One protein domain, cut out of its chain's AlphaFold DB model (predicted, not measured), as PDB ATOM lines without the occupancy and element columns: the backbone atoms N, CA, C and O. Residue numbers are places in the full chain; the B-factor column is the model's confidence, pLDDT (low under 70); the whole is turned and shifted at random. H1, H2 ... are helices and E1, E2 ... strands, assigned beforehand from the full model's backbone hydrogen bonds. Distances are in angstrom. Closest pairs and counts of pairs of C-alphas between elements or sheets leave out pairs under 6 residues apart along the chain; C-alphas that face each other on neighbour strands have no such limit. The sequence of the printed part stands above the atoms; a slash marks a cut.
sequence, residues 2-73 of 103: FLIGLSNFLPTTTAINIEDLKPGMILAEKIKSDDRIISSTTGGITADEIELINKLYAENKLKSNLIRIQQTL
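What this domain is: This is residues 2 to 73 of the 103 residues of an uncharacterized protein of Candidatus Altiarchaeales archaeon (UniProt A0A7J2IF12). A small body is built of two separate two-stranded ribbons, E1 with E4 and the hairpin E2 E3, with the helix H2 over one face of the hairpin and one long link, residues 18 to 30, running from E1 to E2. From the body sticks out an arm, residues 2 to 9, of which 2 to 6 belong to the short helix H1, and this arm adds to the length. The printed part has 72 residues, with two named helices and four named strands in the order H1 E1 E2 E3 H2 E4; both sheets are antiparallel, and the class is mixed, helices and strands, though under half of the residues are in named elements. The whole is only just compact, close to loose, with a radius of gyration of the C-alphas of 13.1 A, and elongated, spanning 42 by 23 by 22 A.

How they stand to each other: E1, residues 13 to 17, and E4, residues 66 to 70, are antiparallel neighbours at 143 degrees between their directions. N 14 and O 69, 2.9 A apart, and N 67 and O 16, 2.9 A apart, are within hydrogen-bond range. Residues 26 to 27, too short a stretch for a named strand, pair antiparallel with residues 69 to 70 of E4. E2, residues 31 to 33, and E3, residues 36 to 38, form an antiparallel hairpin at 162 degrees, with N 33 and O 36 at 2.8 A and N 38 and O 31 at 2.8 A. E4 is apart from both E2 and E3. The closest C-alphas of E3 and H2, residues 47 to 58, are those of Ile 38 and Glu 49, 7.3 A apart. Those of E2 and H2 are Ser 33 and Leu 56, 7.8 A apart. E1 and H2 are apart. H1, residues 2 to 6, is apart from E2, E3, H2 and E4. In H2 every O i to N i+4 pair is within hydrogen-bond range; in H1 0 of 1 is, beside 2 of 2 O i to N i+3 pairs.

Where its parts are: E1 runs 13.2 A from C-alpha 13 at (-36.758, -46.529, 34.882) to C-alpha 17, and E4 runs 13.1 A, ending with C-alpha 70 at (-38.097, -44.550, 38.823). E2 measures 6.5 A and E3 6.3 A. H2 is 16.8 A long. H1 spans 7.2 A from C-alpha 2 at (-32.173, -64.057, 41.946).

The domain as a whole: The C-alphas of Phe 2 and Glu 59, the two farthest apart, are 43.4 A from each other. Without residues 2 to 9, which stand free, the body of 64 residues spans 34 by 21 by 17 A. The printed part has no cut. The link E1 to E2, residues 18 to 30, is long, and the link E2 to E3 is tight. Mean pLDDT of the printed part is 77.1; residues 2 to 11, 34 to 37, 40 to 42 and 63 are under 70.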
ATOM      1  N   PHE A   2     -31.110 -63.920  42.963       43.47
ATOM      2  CA  PHE A   2     -32.173 -64.057  41.946       43.47
ATOM      3  C   PHE A   2     -32.872 -62.733  41.556       43.47
ATOM      4  O   PHE A   2     -33.199 -62.518  40.395       43.47
ATOM      5  N   LEU A   3     -33.034 -61.797  42.502       42.62
ATOM      6  CA  LEU A   3     -33.724 -60.517  42.261       42.62
ATOM      7  C   LEU A   3     -32.943 -59.532  41.370       42.62
ATOM      8  O   LEU A   3     -33.554 -58.704  40.707       42.62
ATOM      9  N   ILE A   4     -31.609 -59.647  41.302       53.34
ATOM     10  CA  ILE A   4     -30.752 -58.752  40.497       53.34
ATOM     11  C   ILE A   4     -30.868 -59.085  38.997       53.34
ATOM     12  O   ILE A   4     -30.698 -58.220  38.146       53.34
ATOM     13  N   GLY A   5     -31.197 -60.336  38.650       45.81
ATOM     14  CA  GLY A   5     -31.431 -60.736  37.258       45.81
ATOM     15  C   GLY A   5     -32.754 -60.210  36.696       45.81
ATOM     16  O   GLY A   5     -32.821 -59.844  35.525       45.81
ATOM     17  N   LEU A   6     -33.791 -60.108  37.536       50.16
ATOM     18  CA  LEU A   6     -35.122 -59.648  37.123       50.16
ATOM     19  C   LEU A   6     -35.177 -58.140  36.827       50.16
ATOM     20  O   LEU A   6     -35.952 -57.717  35.972       50.16
ATOM     21  N   SER A   7     -34.346 -57.326  37.490       50.38
ATOM     22  CA  SER A   7     -34.316 -55.870  37.277       50.38
ATOM     23  C   SER A   7     -33.809 -55.461  35.891       50.38
ATOM     24  O   SER A   7     -34.071 -54.343  35.464       50.38
ATOM     25  N   ASN A   8     -33.104 -56.352  35.183       51.91
ATOM     26  CA  ASN A   8     -32.729 -56.138  33.782       51.91
ATOM     27  C   ASN A   8     -33.869 -56.478  32.809       51.91
ATOM     28  O   ASN A   8     -33.864 -56.001  31.680       51.91
ATOM     29  N   PHE A   9     -34.830 -57.310  33.228       59.19
ATOM     30  CA  PHE A   9     -35.952 -57.744  32.392       59.19
ATOM     31  C   PHE A   9     -37.150 -56.789  32.475       59.19
ATOM     32  O   PHE A   9     -37.868 -56.612  31.495       59.19
ATOM     33  N   LEU A  10     -37.356 -56.143  33.626       63.72
ATOM     34  CA  LEU A  10     -38.390 -55.127  33.809       63.72
ATOM     35  C   LEU A  10     -37.736 -53.744  33.902       63.72
ATOM     36  O   LEU A  10     -37.039 -53.488  34.887       63.72
ATOM     37  N   PRO A  11     -37.946 -52.839  32.928       65.19
ATOM     38  CA  PRO A  11     -37.414 -51.489  33.015       65.19
ATOM     39  C   PRO A  11     -38.072 -50.771  34.199       65.19
ATOM     40  O   PRO A  11     -39.227 -50.370  34.148       65.19
ATOM     41  N   THR A  12     -37.325 -50.615  35.289       73.12
ATOM     42  CA  THR A  12     -37.768 -49.868  36.479       73.12
ATOM     43  C   THR A  12     -37.558 -48.366  36.332       73.12
ATOM     44  O   THR A  12     -37.874 -47.608  37.248       73.12
ATOM     45  N   THR A  13     -37.015 -47.932  35.191       82.19
ATOM     46  CA  THR A  13     -36.758 -46.529  34.882       82.19
ATOM     47  C   THR A  13     -37.300 -46.177  33.508       82.19
ATOM     48  O   THR A  13     -37.136 -46.941  32.555       82.19
ATOM     49  N   THR A  14     -37.936 -45.014  33.407       84.50
ATOM     50  CA  THR A  14     -38.491 -44.485  32.158       84.50
ATOM     51  C   THR A  14     -38.015 -43.063  31.939       84.50
ATOM     52  O   THR A  14     -37.990 -42.266  32.875       84.50
ATOM     53  N   ALA A  15     -37.636 -42.751  30.702       86.25
ATOM     54  CA  ALA A  15     -37.295 -41.395  30.302       86.25
ATOM     55  C   ALA A  15     -38.583 -40.615  30.015       86.25
ATOM     56  O   ALA A  15     -39.387 -41.045  29.188       86.25
ATOM     57  N   ILE A  16     -38.766 -39.494  30.704       86.75
ATOM     58  CA  ILE A  16     -39.873 -38.557  30.492       86.75
ATOM     59  C   ILE A  16     -39.315 -37.172  30.177       86.75
ATOM     60  O   ILE A  16     -38.194 -36.850  30.582       86.75
ATOM     61  N   ASN A  17     -40.079 -36.363  29.443       88.44
ATOM     62  CA  ASN A  17     -39.690 -34.979  29.189       88.44
ATOM     63  C   ASN A  17     -39.805 -34.142  30.461       88.44
ATOM     64  O   ASN A  17     -40.598 -34.455  31.351       88.44
ATOM     65  N   ILE A  18     -39.054 -33.042  30.510       85.31
ATOM     66  CA  ILE A  18     -39.090 -32.106  31.642       85.31
ATOM     67  C   ILE A  18     -40.480 -31.478  31.817       85.31
ATOM     68  O   ILE A  18     -40.947 -31.302  32.937       85.31
ATOM     69  N   GLU A  19     -41.179 -31.231  30.712       85.50
ATOM     70  CA  GLU A  19     -42.537 -30.671  30.698       85.50
ATOM     71  C   GLU A  19     -43.590 -31.624  31.292       85.50
ATOM     72  O   GLU A  19     -44.599 -31.182  31.837       85.50
ATOM     73  N   ASP A  20     -43.334 -32.935  31.237       88.12
ATOM     74  CA  ASP A  20     -44.254 -33.974  31.709       88.12
ATOM     75  C   ASP A  20     -44.024 -34.350  33.186       88.12
ATOM     76  O   ASP A  20     -44.710 -35.230  33.727       88.12
ATOM     77  N   LEU A  21     -43.056 -33.711  33.857       86.88
ATOM     78  CA  LEU A  21     -42.756 -33.968  35.261       86.88
ATOM     79  C   LEU A  21     -43.889 -33.502  36.173       86.88
ATOM     80  O   LEU A  21     -44.348 -32.362  36.119       86.88
ATOM     81  N   LYS A  22     -44.303 -34.395  37.074       88.81
ATOM     82  CA  LYS A  22     -45.331 -34.116  38.078       88.81
ATOM     83  C   LYS A  22     -44.766 -34.235  39.490       88.81
ATOM     84  O   LYS A  22     -43.903 -35.090  39.726       88.81
ATOM     85  N   PRO A  23     -45.284 -33.442  40.446       87.19
ATOM     86  CA  PRO A  23     -44.933 -33.599  41.847       87.19
ATOM     87  C   PRO A  23     -45.212 -35.029  42.326       87.19
ATOM     88  O   PRO A  23     -46.205 -35.644  41.933       87.19
ATOM     89  N   GLY A  24     -44.331 -35.564  43.166       86.75
ATOM     90  CA  GLY A  24     -44.405 -36.927  43.695       86.75
ATOM     91  C   GLY A  24     -43.724 -37.994  42.831       86.75
ATOM     92  O   GLY A  24     -43.543 -39.116  43.299       86.75
ATOM     93  N   MET A  25     -43.290 -37.672  41.606       87.06
ATOM     94  CA  MET A  25     -42.456 -38.586  40.814       87.06
ATOM     95  C   MET A  25     -41.087 -38.782  41.466       87.06
ATOM     96  O   MET A  25     -40.555 -37.867  42.082       87.06
ATOM     97  N   ILE A  26     -40.493 -39.962  41.314       88.56
ATOM     98  CA  ILE A  26     -39.171 -40.284  41.862       88.56
ATOM     99  C   ILE A  26     -38.159 -40.245  40.715       88.56
ATOM    100  O   ILE A  26     -38.300 -40.983  39.751       88.56
ATOM    101  N   LEU A  27     -37.132 -39.408  40.806       87.50
ATOM    102  CA  LEU A  27     -35.962 -39.406  39.930       87.50
ATOM    103  C   LEU A  27     -35.123 -40.668  40.124       87.50
ATOM    104  O   LEU A  27     -34.760 -41.030  41.244       87.50
ATOM    105  N   ALA A  28     -34.749 -41.285  39.009       84.75
ATOM    106  CA  ALA A  28     -33.763 -42.358  38.967       84.75
ATOM    107  C   ALA A  28     -32.319 -41.826  38.888       84.75
ATOM    108  O   ALA A  28     -31.366 -42.593  39.020       84.75
ATOM    109  N   GLU A  29     -32.141 -40.521  38.668       80.88
ATOM    110  CA  GLU A  29     -30.839 -39.874  38.527       80.88
ATOM    111  C   GLU A  29     -30.703 -38.645  39.427       80.88
ATOM    112  O   GLU A  29     -31.682 -38.022  39.833       80.88
ATOM    113  N   LYS A  30     -29.457 -38.310  39.776       81.31
ATOM    114  CA  LYS A  30     -29.152 -37.125  40.581       81.31
ATOM    115  C   LYS A  30     -28.874 -35.955  39.655       81.31
ATOM    116  O   LYS A  30     -27.956 -36.027  38.839       81.31
ATOM    117  N   ILE A  31     -29.606 -34.865  39.838       79.50
ATOM    118  CA  ILE A  31     -29.383 -33.624  39.099       79.50
ATOM    119  C   ILE A  31     -28.590 -32.687  40.008       79.50
ATOM    120  O   ILE A  31     -29.041 -32.326  41.094       79.50
ATOM    121  N   LYS A  32     -27.376 -32.319  39.593       74.50
ATOM    122  CA  LYS A  32     -26.533 -31.372  40.332       74.50
ATOM    123  C   LYS A  32     -26.712 -29.971  39.751       74.50
ATOM    124  O   LYS A  32     -26.361 -29.737  38.599       74.50
ATOM    125  N   SER A  33     -27.223 -29.060  40.567       71.00
ATOM    126  CA  SER A  33     -27.163 -27.614  40.357       71.00
ATOM    127  C   SER A  33     -25.984 -27.030  41.146       71.00
ATOM    128  O   SER A  33     -25.526 -27.663  42.099       71.00
ATOM    129  N   ASP A  34     -25.495 -25.846  40.757       67.44
ATOM    130  CA  ASP A  34     -24.301 -25.184  41.330       67.44
ATOM    131  C   ASP A  34     -24.281 -25.193  42.866       67.44
ATOM    132  O   ASP A  34     -23.237 -25.427  43.467       67.44
ATOM    133  N   ASP A  35     -25.447 -25.012  43.491       67.00
ATOM    134  CA  ASP A  35     -25.585 -24.888  44.946       67.00
ATOM    135  C   ASP A  35     -26.460 -25.992  45.578       67.00
ATOM    136  O   ASP A  35     -26.620 -26.062  46.796       67.00
ATOM    137  N   ARG A  36     -27.071 -26.879  44.770       69.75
ATOM    138  CA  ARG A  36     -28.046 -27.878  45.258       69.75
ATOM    139  C   ARG A  36     -27.998 -29.189  44.480       69.75
ATOM    140  O   ARG A  36     -27.954 -29.197  43.254       69.75
ATOM    141  N   ILE A  37     -28.073 -30.313  45.193       69.44
ATOM    142  CA  ILE A  37     -28.242 -31.645  44.596       69.44
ATOM    143  C   ILE A  37     -29.719 -32.017  44.706       69.44
ATOM    144  O   ILE A  37     -30.219 -32.214  45.810       69.44
ATOM    145  N   ILE A  38     -30.398 -32.130  43.567       73.00
ATOM    146  CA  ILE A  38     -31.774 -32.614  43.496       73.00
ATOM    147  C   ILE A  38     -31.702 -34.135  43.340       73.00
ATOM    148  O   ILE A  38     -31.247 -34.662  42.319       73.00
ATOM    149  N   SER A  39     -32.092 -34.850  44.392       71.50
ATOM    150  CA  SER A  39     -32.209 -36.306  44.376       71.50
ATOM    151  C   SER A  39     -33.396 -36.740  45.219       71.50
ATOM    152  O   SER A  39     -33.360 -36.660  46.446       71.50
ATOM    153  N   SER A  40     -34.433 -37.254  44.576       65.50
ATOM    154  CA  SER A  40     -35.600 -37.798  45.259       65.50
ATOM    155  C   SER A  40     -35.358 -39.279  45.558       65.50
ATOM    156  O   SER A  40     -35.795 -40.147  44.812       65.50
ATOM    157  N   THR A  41     -34.608 -39.600  46.611       61.25
ATOM    158  CA  THR A  41     -34.419 -41.009  47.014       61.25
ATOM    159  C   THR A  41     -35.621 -41.544  47.801       61.25
ATOM    160  O   THR A  41     -35.869 -42.745  47.787       61.25
ATOM    161  N   THR A  42     -36.394 -40.670  48.453       62.38
ATOM    162  CA  THR A  42     -37.390 -41.112  49.449       62.38
ATOM    163  C   THR A  42     -38.702 -40.322  49.466       62.38
ATOM    164  O   THR A  42     -39.670 -40.822  50.026       62.38
ATOM    165  N   GLY A  43     -38.770 -39.128  48.860       70.81
ATOM    166  CA  GLY A  43     -39.934 -38.229  48.977       70.81
ATOM    167  C   GLY A  43     -40.661 -37.875  47.678       70.81
ATOM    168  O   GLY A  43     -41.651 -37.153  47.721       70.81
ATOM    169  N   GLY A  44     -40.183 -38.363  46.528       82.00
ATOM    170  CA  GLY A  44     -40.575 -37.803  45.233       82.00
ATOM    171  C   GLY A  44     -40.108 -36.350  45.068       82.00
ATOM    172  O   GLY A  44     -39.506 -35.775  45.973       82.00
ATOM    173  N   ILE A  45     -40.324 -35.780  43.889       85.75
ATOM    174  CA  ILE A  45     -39.961 -34.397  43.570       85.75
ATOM    175  C   ILE A  45     -41.103 -33.472  43.989       85.75
ATOM    176  O   ILE A  45     -42.278 -33.777  43.766       85.75
ATOM    177  N   THR A  46     -40.769 -32.331  44.568       88.00
ATOM    178  CA  THR A  46     -41.723 -31.273  44.932       88.00
ATOM    179  C   THR A  46     -41.968 -30.295  43.777       88.00
ATOM    180  O   THR A  46     -41.195 -30.232  42.827       88.00
ATOM    181  N   ALA A  47     -43.051 -29.511  43.833       87.12
ATOM    182  CA  ALA A  47     -43.342 -28.513  42.797       87.12
ATOM    183  C   ALA A  47     -42.198 -27.487  42.640       87.12
ATOM    184  O   ALA A  47     -41.782 -27.202  41.519       87.12
ATOM    185  N   ASP A  48     -41.618 -27.038  43.754       85.25
ATOM    186  CA  ASP A  48     -40.493 -26.094  43.775       85.25
ATOM    187  C   ASP A  48     -39.244 -26.665  43.077       85.25
ATOM    188  O   ASP A  48     -38.530 -25.967  42.355       85.25
ATOM    189  N   GLU A  49     -38.973 -27.961  43.255       85.44
ATOM    190  CA  GLU A  49     -37.869 -28.642  42.573       85.44
ATOM    191  C   GLU A  49     -38.122 -28.780  41.067       85.44
ATOM    192  O   GLU A  49     -37.175 -28.678  40.287       85.44
ATOM    193  N   ILE A  50     -39.376 -28.958  40.638       87.62
ATOM    194  CA  ILE A  50     -39.741 -28.991  39.212       87.62
ATOM    195  C   ILE A  50     -39.497 -27.627  38.564       87.62
ATOM    196  O   ILE A  50     -38.941 -27.561  37.467       87.62
ATOM    197  N   GLU A  51     -39.850 -26.530  39.238       87.38
ATOM    198  CA  GLU A  51     -39.551 -25.180  38.745       87.38
ATOM    199  C   GLU A  51     -38.040 -24.943  38.610       87.38
ATOM    200  O   GLU A  51     -37.581 -24.417  37.591       87.38
ATOM    201  N   LEU A  52     -37.246 -25.394  39.587       85.19
ATOM    202  CA  LEU A  52     -35.783 -25.327  39.515       85.19
ATOM    203  C   LEU A  52     -35.225 -26.137  38.338       85.19
ATOM    204  O   LEU A  52     -34.337 -25.651  37.634       85.19
ATOM    205  N   ILE A  53     -35.739 -27.346  38.098       85.12
ATOM    206  CA  ILE A  53     -35.324 -28.188  36.966       85.12
ATOM    207  C   ILE A  53     -35.669 -27.506  35.633       85.12
ATOM    208  O   ILE A  53     -34.811 -27.432  34.753       85.12
ATOM    209  N   ASN A  54     -36.876 -26.950  35.498       86.00
ATOM    210  CA  ASN A  54     -37.291 -26.204  34.304       86.00
ATOM    211  C   ASN A  54     -36.399 -24.984  34.050       86.00
ATOM    212  O   ASN A  54     -35.989 -24.729  32.916       86.00
ATOM    213  N   LYS A  55     -36.032 -24.254  35.107       86.50
ATOM    214  CA  LYS A  55     -35.108 -23.120  34.999       86.50
ATOM    215  C   LYS A  55     -33.717 -23.562  34.530       86.50
ATOM    216  O   LYS A  55     -33.152 -22.946  33.632       86.50
ATOM    217  N   LEU A  56     -33.185 -24.656  35.078       84.00
ATOM    218  CA  LEU A  56     -31.889 -25.217  34.670       84.00
ATOM    219  C   LEU A  56     -31.893 -25.732  33.226       84.00
ATOM    220  O   LEU A  56     -30.865 -25.660  32.545       84.00
ATOM    221  N   TYR A  57     -33.037 -26.230  32.757       83.75
ATOM    222  CA  TYR A  57     -33.233 -26.588  31.358       83.75
ATOM    223  C   TYR A  57     -33.184 -25.354  30.450       83.75
ATOM    224  O   TYR A  57     -32.419 -25.340  29.486       83.75
ATOM    225  N   ALA A  58     -33.915 -24.291  30.799       82.94
ATOM    226  CA  ALA A  58     -33.899 -23.027  30.058       82.94
ATOM    227  C   ALA A  58     -32.497 -22.387  30.016       82.94
ATOM    228  O   ALA A  58     -32.083 -21.834  28.998       82.94
ATOM    229  N   GLU A  59     -31.724 -22.525  31.096       84.50
ATOM    230  CA  GLU A  59     -30.329 -22.080  31.187       84.50
ATOM    231  C   GLU A  59     -29.334 -22.981  30.419       84.50
ATOM    232  O   GLU A  59     -28.130 -22.737  30.472       84.50
ATOM    233  N   ASN A  60     -29.797 -24.017  29.701       78.75
ATOM    234  CA  ASN A  60     -28.970 -25.005  28.986       78.75
ATOM    235  C   ASN A  60     -27.925 -25.714  29.876       78.75
ATOM    236  O   ASN A  60     -26.933 -26.258  29.384       78.75
ATOM    237  N   LYS A  61     -28.139 -25.749  31.198       77.06
ATOM    238  CA  LYS A  61     -27.247 -26.445  32.144       77.06
ATOM    239  C   LYS A  61     -27.493 -27.959  32.184       77.06
ATOM    240  O   LYS A  61     -26.659 -28.702  32.703       77.06
ATOM    241  N   LEU A  62     -28.609 -28.433  31.624       76.50
ATOM    242  CA  LEU A  62     -28.938 -29.853  31.499       76.50
ATOM    243  C   LEU A  62     -28.542 -30.386  30.118       76.50
ATOM    244  O   LEU A  62     -28.891 -29.817  29.091       76.50
ATOM    245  N   LYS A  63     -27.833 -31.522  30.089       69.12
ATOM    246  CA  LYS A  63     -27.360 -32.164  28.846       69.12
ATOM    247  C   LYS A  63     -28.480 -32.773  27.989       69.12
ATOM    248  O   LYS A  63     -28.221 -33.165  26.857       69.12
ATOM    249  N   SER A  64     -29.680 -32.936  28.541       74.19
ATOM    250  CA  SER A  64     -30.787 -33.677  27.935       74.19
ATOM    251  C   SER A  64     -32.125 -33.103  28.401       74.19
ATOM    252  O   SER A  64     -32.248 -32.726  29.564       74.19
ATOM    253  N   ASN A  65     -33.121 -33.081  27.507       81.75
ATOM    254  CA  ASN A  65     -34.525 -32.785  27.839       81.75
ATOM    255  C   ASN A  65     -35.272 -34.010  28.406       81.75
ATOM    256  O   ASN A  65     -36.449 -33.954  28.735       81.75
ATOM    257  N   LEU A  66     -34.601 -35.157  28.465       83.44
ATOM    258  CA  LEU A  66     -35.151 -36.386  29.015       83.44
ATOM    259  C   LEU A  66     -34.546 -36.628  30.387       83.44
ATOM    260  O   LEU A  66     -33.320 -36.733  30.495       83.44
ATOM    261  N   ILE A  67     -35.418 -36.760  31.381       86.12
ATOM    262  CA  ILE A  67     -35.068 -37.106  32.754       86.12
ATOM    263  C   ILE A  67     -35.578 -38.512  33.050       86.12
ATOM    264  O   ILE A  67     -36.704 -38.881  32.703       86.12
ATOM    265  N   ARG A  68     -34.738 -39.325  33.691       86.31
ATOM    266  CA  ARG A  68     -35.122 -40.685  34.085       86.31
ATOM    267  C   ARG A  68     -35.866 -40.666  35.413       86.31
ATOM    268  O   ARG A  68     -35.307 -40.276  36.436       86.31
ATOM    269  N   ILE A  69     -37.094 -41.172  35.408       87.88
ATOM    270  CA  ILE A  69     -37.862 -41.446  36.625       87.88
ATOM    271  C   ILE A  69     -37.857 -42.932  36.964       87.88
ATOM    272  O   ILE A  69     -37.821 -43.788  36.082       87.88
ATOM    273  N   GLN A  70     -37.908 -43.229  38.255       86.62
ATOM    274  CA  GLN A  70     -38.097 -44.550  38.823       86.62
ATOM    275  C   GLN A  70     -39.595 -44.880  38.831       86.62
ATOM    276  O   GLN A  70     -40.399 -44.165  39.429       86.62
ATOM    277  N   GLN A  71     -39.969 -45.983  38.190       82.94
ATOM    278  CA  GLN A  71     -41.326 -46.516  38.230       82.94
ATOM    279  C   GLN A  71     -41.479 -47.553  39.340       82.94
ATOM    280  O   GLN A  71     -40.587 -48.365  39.600       82.94
ATOM    281  N   THR A  72     -42.645 -47.548  39.981       79.19
ATOM    282  CA  THR A  72     -43.021 -48.567  40.960       79.19
ATOM    283  C   THR A  72     -43.418 -49.852  40.250       79.19
ATOM    284  O   THR A  72     -44.328 -49.849  39.419       79.19
ATOM    285  N   LEU A  73     -42.792 -50.967  40.618       82.69
ATOM    286  CA  LEU A  73     -43.242 -52.283  40.177       82.69
ATOM    287  C   LEU A  73     -44.470 -52.719  40.992       82.69
ATOM    288  O   LEU A  73     -44.423 -52.672  42.225       82.69
TER     289      LEU A  73